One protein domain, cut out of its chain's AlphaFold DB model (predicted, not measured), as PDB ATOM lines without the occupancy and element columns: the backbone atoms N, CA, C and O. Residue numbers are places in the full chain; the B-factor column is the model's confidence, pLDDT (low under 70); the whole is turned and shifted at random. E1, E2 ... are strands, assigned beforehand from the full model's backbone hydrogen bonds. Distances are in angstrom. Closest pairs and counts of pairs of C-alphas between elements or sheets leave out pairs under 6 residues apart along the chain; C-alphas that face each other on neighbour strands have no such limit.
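AT A GLANCE: This is residues 62 to 110 of the 164 residues of an uncharacterized protein of Paracoccus haeundaensis (UniProt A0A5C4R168). Three two-stranded antiparallel ribbons spread like arms from one small junction, where Pro 64, Ala 78 and Cys 104 come near each other. The longest arm is the hairpin E4 and E5, which makes most of the longest axis; the hairpin E2 and E3 is a short arm, and E1 with E6, the strands nearest the two ends of the printed part, makes the third. No helix or further sheet covers the arms: the printed part has 49 residues with no named helix and six named strands, E1 to E6 in order along the chain, and its class is all strand. The three sheets are ordered E4 - E5, E2 - E3 and E1 - E6. The whole is only just extended, close to loose, with a radius of gyration of the C-alphas of 14.8 A, and spans 39 by 32 by 20 A.

IN THESE COORDINATES: E4, residues 80 to 90, is 24.3 A long from first to last C-alpha and bends by 81 degrees at residue 84. E5, residues 96 to 104, is 24.2 A long and begins at C-alpha 96 (274.262, 250.005, 183.769). E2, residues 67 to 70, spans 9.6 A, and E3, residues 75 to 78, spans 9.9 A. E1, residues 62 to 64, spans 6.9 A and begins at C-alpha 62 (251.229, 227.640, 190.395). E6, residues 106 to 109, spans 9.7 A and ends at C-alpha 109 (248.585, 223.226, 186.624).

HOW THE PARTS SIT: E4 and E5 form a hairpin, antiparallel with 154 degrees between their directions. The C-alphas of residues 90 and 96 face each other at 4.8 A, those of 80 and 104 at 4.5 A. N 87 and O 99, at 2.9 A, and N 81 and O 103, at 2.8 A, are within hydrogen-bond range. E5 runs on into E6 across one residue, at 42 degrees. E6 is the antiparallel neighbour of E1, at 137 degrees, with N 107 and O 63 within hydrogen-bond range at 2.8 A. E1 runs on into E2 across two residues, at 51 degrees. E2 and E3 form the other hairpin, antiparallel at 137 degrees, with N 68 and O 77 within hydrogen-bond range at 2.8 A. E3 runs on into E4 across one residue, at 62 degrees. The closest C-alphas of E1 and E3 are those of Pro 64 and Ala 78, 5.9 A apart. For E3 and E5 they are those of Ala 78 and Cys 104, at 6.5 A. For E1 and E5 they are those of Pro 64 and Cys 104, at 6.8 A. Among the pairs that are apart are E2 and E6, and E4 and E6.

THE WHOLE: The two C-alphas farthest apart, those of Tyr 93 and Gly 110, are 43.5 A from each other. The C-alphas of Ile 62 and Gly 110, first and last of the printed part, are 8.9 A apart. The printed part has no cut, and the five links between its strands are tight. The mean pLDDT of the printed part is 82.8; residues 82 to 84, in E4, are under 70.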
ATOM      1  N   ILE A  62     249.863 227.315 190.787       87.56
ATOM      2  CA  ILE A  62     251.229 227.640 190.395       87.56
ATOM      3  C   ILE A  62     252.140 226.848 191.320       87.56
ATOM      4  O   ILE A  62     252.129 227.054 192.533       87.56
ATOM      5  N   THR A  63     252.906 225.927 190.750       86.19
ATOM      6  CA  THR A  63     253.828 225.070 191.501       86.19
ATOM      7  C   THR A  63     255.235 225.230 190.947       86.19
ATOM      8  O   THR A  63     255.383 225.271 189.723       86.19
ATOM      9  N   PRO A  64     256.279 225.294 191.785       86.31
ATOM     10  CA  PRO A  64     257.647 225.308 191.283       86.31
ATOM     11  C   PRO A  64     257.959 223.999 190.544       86.31
ATOM     12  O   PRO A  64     257.459 222.932 190.901       86.31
ATOM     13  N   CYS A  65     258.781 224.082 189.499       82.81
ATOM     14  CA  CYS A  65     259.161 222.939 188.662       82.81
ATOM     15  C   CYS A  65     260.127 221.971 189.360       82.81
ATOM     16  O   CYS A  65     260.373 220.883 188.847       82.81
ATOM     17  N   GLY A  66     260.680 222.352 190.510       83.56
ATOM     18  CA  GLY A  66     261.583 221.517 191.285       83.56
ATOM     19  C   GLY A  66     261.705 222.015 192.715       83.56
ATOM     20  O   GLY A  66     261.350 223.155 193.020       83.56
ATOM     21  N   TRP A  67     262.229 221.150 193.571       84.94
ATOM     22  CA  TRP A  67     262.539 221.447 194.963       84.94
ATOM     23  C   TRP A  67     263.974 221.006 195.235       84.94
ATOM     24  O   TRP A  67     264.375 219.925 194.803       84.94
ATOM     25  N   GLY A  68     264.743 221.849 195.913       82.62
ATOM     26  CA  GLY A  68     266.082 221.553 196.405       82.62
ATOM     27  C   GLY A  68     266.098 221.641 197.925       82.62
ATOM     28  O   GLY A  68     265.410 222.479 198.503       82.62
ATOM     29  N   TRP A  69     266.851 220.763 198.577       84.94
ATOM     30  CA  TRP A  69     267.101 220.886 200.009       84.94
ATOM     31  C   TRP A  69     268.185 221.942 200.241       84.94
ATOM     32  O   TRP A  69     269.214 221.897 199.566       84.94
ATOM     33  N   SER A  70     267.950 222.879 201.160       84.56
ATOM     34  CA  SER A  70     268.973 223.821 201.613       84.56
ATOM     35  C   SER A  70     269.380 223.491 203.043       84.56
ATOM     36  O   SER A  70     268.538 223.492 203.944       84.56
ATOM     37  N   ASP A  71     270.669 223.223 203.249       85.12
ATOM     38  CA  ASP A  71     271.233 222.975 204.579       85.12
ATOM     39  C   ASP A  71     271.319 224.259 205.421       85.12
ATOM     40  O   ASP A  71     271.305 224.185 206.647       85.12
ATOM     41  N   GLU A  72     271.354 225.433 204.781       85.06
ATOM     42  CA  GLU A  72     271.417 226.732 205.464       85.06
ATOM     43  C   GLU A  72     270.075 227.104 206.105       85.06
ATOM     44  O   GLU A  72     270.027 227.496 207.271       85.06
ATOM     45  N   GLU A  73     268.968 226.944 205.372       80.94
ATOM     46  CA  GLU A  73     267.623 227.213 205.896       80.94
ATOM     47  C   GLU A  73     266.926 225.971 206.478       80.94
ATOM     48  O   GLU A  73     265.814 226.082 206.998       80.94
ATOM     49  N   GLY A  74     267.542 224.786 206.387       86.81
ATOM     50  CA  GLY A  74     266.999 223.525 206.906       86.81
ATOM     51  C   GLY A  74     265.629 223.153 206.330       86.81
ATOM     52  O   GLY A  74     264.810 222.534 207.014       86.81
ATOM     53  N   CYS A  75     265.335 223.579 205.101       85.75
ATOM     54  CA  CYS A  75     264.038 223.372 204.465       85.75
ATOM     55  C   CYS A  75     264.155 223.151 202.950       85.75
ATOM     56  O   CYS A  75     265.183 223.414 202.325       85.75
ATOM     57  N   PHE A  76     263.073 222.644 202.352       80.44
ATOM     58  CA  PHE A  76     262.964 222.526 200.901       80.44
ATOM     59  C   PHE A  76     262.668 223.893 200.283       80.44
ATOM     60  O   PHE A  76     261.598 224.467 200.498       80.44
ATOM     61  N   LEU A  77     263.592 224.374 199.461       83.06
ATOM     62  CA  LEU A  77     263.439 225.573 198.654       83.06
ATOM     63  C   LEU A  77     263.031 225.220 197.227       83.06
ATOM     64  O   LEU A  77     263.340 224.150 196.703       83.06
ATOM     65  N   ALA A  78     262.325 226.139 196.578       82.50
ATOM     66  CA  ALA A  78     261.980 225.985 195.176       82.50
ATOM     67  C   ALA A  78     263.255 226.014 194.317       82.50
ATOM     68  O   ALA A  78     264.094 226.901 194.463       82.50
ATOM     69  N   GLY A  79     263.393 225.045 193.413       79.00
ATOM     70  CA  GLY A  79     264.571 224.897 192.570       79.00
ATOM     71  C   GLY A  79     264.811 226.143 191.717       79.00
ATOM     72  O   GLY A  79     263.938 226.574 190.958       79.00
ATOM     73  N   THR A  80     266.006 226.712 191.836       78.31
ATOM     74  CA  THR A  80     266.473 227.828 191.017       78.31
ATOM     75  C   THR A  80     267.255 227.299 189.825       78.31
ATOM     76  O   THR A  80     268.246 226.588 189.983       78.31
ATOM     77  N   ALA A  81     266.829 227.660 188.621       71.06
ATOM     78  CA  ALA A  81     267.604 227.459 187.412       71.06
ATOM     79  C   ALA A  81     268.442 228.714 187.145       71.06
ATOM     80  O   ALA A  81     267.915 229.832 187.119       71.06
ATOM     81  N   GLN A  82     269.740 228.531 186.908       67.44
ATOM     82  CA  GLN A  82     270.562 229.604 186.363       67.44
ATOM     83  C   GLN A  82     270.154 229.813 184.911       67.44
ATOM     84  O   GLN A  82     270.452 229.002 184.031       67.44
ATOM     85  N   ILE A  83     269.452 230.908 184.649       65.38
ATOM     86  CA  ILE A  83     269.287 231.382 183.286       65.38
ATOM     87  C   ILE A  83     270.635 231.985 182.886       65.38
ATOM     88  O   ILE A  83     271.120 232.921 183.515       65.38
ATOM     89  N   GLY A  84     271.272 231.422 181.857       63.72
ATOM     90  CA  GLY A  84     272.610 231.826 181.405       63.72
ATOM     91  C   GLY A  84     272.723 233.274 180.900       63.72
ATOM     92  O   GLY A  84     273.800 233.683 180.474       63.72
ATOM     93  N   SER A  85     271.640 234.055 180.925       73.75
ATOM     94  CA  SER A  85     271.621 235.461 180.537       73.75
ATOM     95  C   SER A  85     271.705 236.407 181.739       73.75
ATOM     96  O   SER A  85     271.052 236.247 182.771       73.75
ATOM     97  N   PHE A  86     272.526 237.446 181.580       80.19
ATOM     98  CA  PHE A  86     272.618 238.544 182.534       80.19
ATOM     99  C   PHE A  86     271.378 239.423 182.442       80.19
ATOM    100  O   PHE A  86     270.964 239.839 181.357       80.19
ATOM    101  N   TRP A  87     270.822 239.761 183.598       80.12
ATOM    102  CA  TRP A  87     269.784 240.769 183.697       80.12
ATOM    103  C   TRP A  87     270.467 242.127 183.687       80.12
ATOM    104  O   TRP A  87     271.269 242.424 184.574       80.12
ATOM    105  N   VAL A  88     270.168 242.928 182.669       87.06
ATOM    106  CA  VAL A  88     270.725 244.269 182.498       87.06
ATOM    107  C   VAL A  88     269.621 245.289 182.717       87.06
ATOM    108  O   VAL A  88     268.629 245.299 181.992       87.06
ATOM    109  N   TRP A  89     269.808 246.186 183.679       89.25
ATOM    110  CA  TRP A  89     268.908 247.320 183.889       89.25
ATOM    111  C   TRP A  89     269.699 248.602 184.140       89.25
ATOM    112  O   TRP A  89     270.913 248.583 184.365       89.25
ATOM    113  N   ARG A  90     269.013 249.745 184.059       92.38
ATOM    114  CA  ARG A  90     269.580 251.045 184.427       92.38
ATOM    115  C   ARG A  90     269.008 251.486 185.765       92.38
ATOM    116  O   ARG A  90     267.799 251.435 185.966       92.38
ATOM    117  N   ASP A  91     269.884 251.917 186.661       90.38
ATOM    118  CA  ASP A  91     269.497 252.530 187.934       90.38
ATOM    119  C   ASP A  91     268.961 253.963 187.711       90.38
ATOM    120  O   ASP A  91     269.088 254.522 186.615       90.38
ATOM    121  N   LYS A  92     268.422 254.609 188.753       89.75
ATOM    122  CA  LYS A  92     267.937 256.002 188.728       89.75
ATOM    123  C   LYS A  92     268.988 257.009 188.241       89.75
ATOM    124  O   LYS A  92     268.634 258.028 187.660       89.75
ATOM    125  N   TYR A  93     270.277 256.694 188.406       93.00
ATOM    126  CA  TYR A  93     271.414 257.488 187.914       93.00
ATOM    127  C   TYR A  93     271.921 257.065 186.523       93.00
ATOM    128  O   TYR A  93     273.022 257.426 186.126       93.00
ATOM    129  N   ARG A  94     271.148 256.271 185.770       85.25
ATOM    130  CA  ARG A  94     271.484 255.744 184.430       85.25
ATOM    131  C   ARG A  94     272.722 254.842 184.356       85.25
ATOM    132  O   ARG A  94     273.134 254.483 183.254       85.25
ATOM    133  N   HIS A  95     273.274 254.411 185.487       93.19
ATOM    134  CA  HIS A  95     274.337 253.410 185.510       93.19
ATOM    135  C   HIS A  95     273.803 252.044 185.080       93.19
ATOM    136  O   HIS A  95     272.748 251.606 185.550       93.19
ATOM    137  N   LYS A  96     274.545 251.377 184.191       90.75
ATOM    138  CA  LYS A  96     274.262 250.005 183.769       90.75
ATOM    139  C   LYS A  96     274.584 249.066 184.934       90.75
ATOM    140  O   LYS A  96     275.701 249.076 185.448       90.75
ATOM    141  N   ARG A  97     273.597 248.287 185.366       90.12
ATOM    142  CA  ARG A  97     273.748 247.228 186.365       90.12
ATOM    143  C   ARG A  97     273.524 245.892 185.682       90.12
ATOM    144  O   ARG A  97     272.612 245.764 184.867       90.12
ATOM    145  N   GLU A  98     274.366 244.928 186.023       89.44
ATOM    146  CA  GLU A  98     274.289 243.565 185.514       89.44
ATOM    147  C   GLU A  98     274.275 242.610 186.702       89.44
ATOM    148  O   GLU A  98     275.086 242.739 187.621       89.44
ATOM    149  N   ARG A  99     273.338 241.661 186.705       82.88
ATOM    150  CA  ARG A  99     273.281 240.593 187.708       82.88
ATOM    151  C   ARG A  99     272.958 239.276 187.021       82.88
ATOM    152  O   ARG A  99     272.096 239.227 186.144       82.88
ATOM    153  N   LYS A 100     273.640 238.207 187.436       79.44
ATOM    154  CA  LYS A 100     273.195 236.845 187.126       79.44
ATOM    155  C   LYS A 100     271.912 236.596 187.909       79.44
ATOM    156  O   LYS A 100     271.924 236.647 189.137       79.44
ATOM    157  N   GLY A 101     270.801 236.482 187.193       71.06
ATOM    158  CA  GLY A 101     269.498 236.267 187.800       71.06
ATOM    159  C   GLY A 101     269.228 234.779 187.891       71.06
ATOM    160  O   GLY A 101     269.009 234.135 186.866       71.06
ATOM    161  N   ASP A 102     269.227 234.256 189.109       77.81
ATOM    162  CA  ASP A 102     268.677 232.936 189.383       77.81
ATOM    163  C   ASP A 102     267.154 233.025 189.278       77.81
ATOM    164  O   ASP A 102     266.534 233.936 189.835       77.81
ATOM    165  N   VAL A 103     266.541 232.113 188.523       78.50
ATOM    166  CA  VAL A 103     265.093 232.122 188.290       78.50
ATOM    167  C   VAL A 103     264.494 230.810 188.756       78.50
ATOM    168  O   VAL A 103     264.966 229.733 188.402       78.50
ATOM    169  N   CYS A 104     263.417 230.887 189.533       82.12
ATOM    170  CA  CYS A 104     262.615 229.711 189.831       82.12
ATOM    171  C   CYS A 104     261.707 229.405 188.637       82.12
ATOM    172  O   CYS A 104     260.848 230.212 188.272       82.12
ATOM    173  N   ALA A 105     261.899 228.243 188.017       81.69
ATOM    174  CA  ALA A 105     260.979 227.771 186.996       81.69
ATOM    175  C   ALA A 105     259.648 227.394 187.664       81.69
ATOM    176  O   ALA A 105     259.625 226.605 188.607       81.69
ATOM    177  N   ILE A 106     258.543 227.953 187.167       86.69
ATOM    178  CA  ILE A 106     257.191 227.659 187.648       86.69
ATOM    179  C   ILE A 106     256.393 226.904 186.585       86.69
ATOM    180  O   ILE A 106     256.512 227.166 185.388       86.69
ATOM    181  N   SER A 107     255.557 225.982 187.043       84.25
ATOM    182  CA  SER A 107     254.615 225.222 186.234       84.25
ATOM    183  C   SER A 107     253.189 225.632 186.584       84.25
ATOM    184  O   SER A 107     252.829 225.766 187.757       84.25
ATOM    185  N   TYR A 108     252.373 225.822 185.548       85.50
ATOM    186  CA  TYR A 108     250.945 226.074 185.688       85.50
ATOM    187  C   TYR A 108     250.192 224.757 185.561       85.50
ATOM    188  O   TYR A 108     250.210 224.113 184.512       85.50
ATOM    189  N   THR A 109     249.479 224.385 186.615       84.06
ATOM    190  CA  THR A 109     248.585 223.226 186.624       84.06
ATOM    191  C   THR A 109     247.131 223.688 186.660       84.06
ATOM    192  O   THR A 109     246.838 224.816 187.057       84.06
ATOM    193  N   GLY A 110     246.208 222.852 186.177       81.50
ATOM    194  CA  GLY A 110     244.772 223.161 186.201       81.50
ATOM    195  C   GLY A 110     244.335 224.281 185.249       81.50
ATOM    196  O   GLY A 110     243.269 224.866 185.431       81.50
TER     197      GLY A 110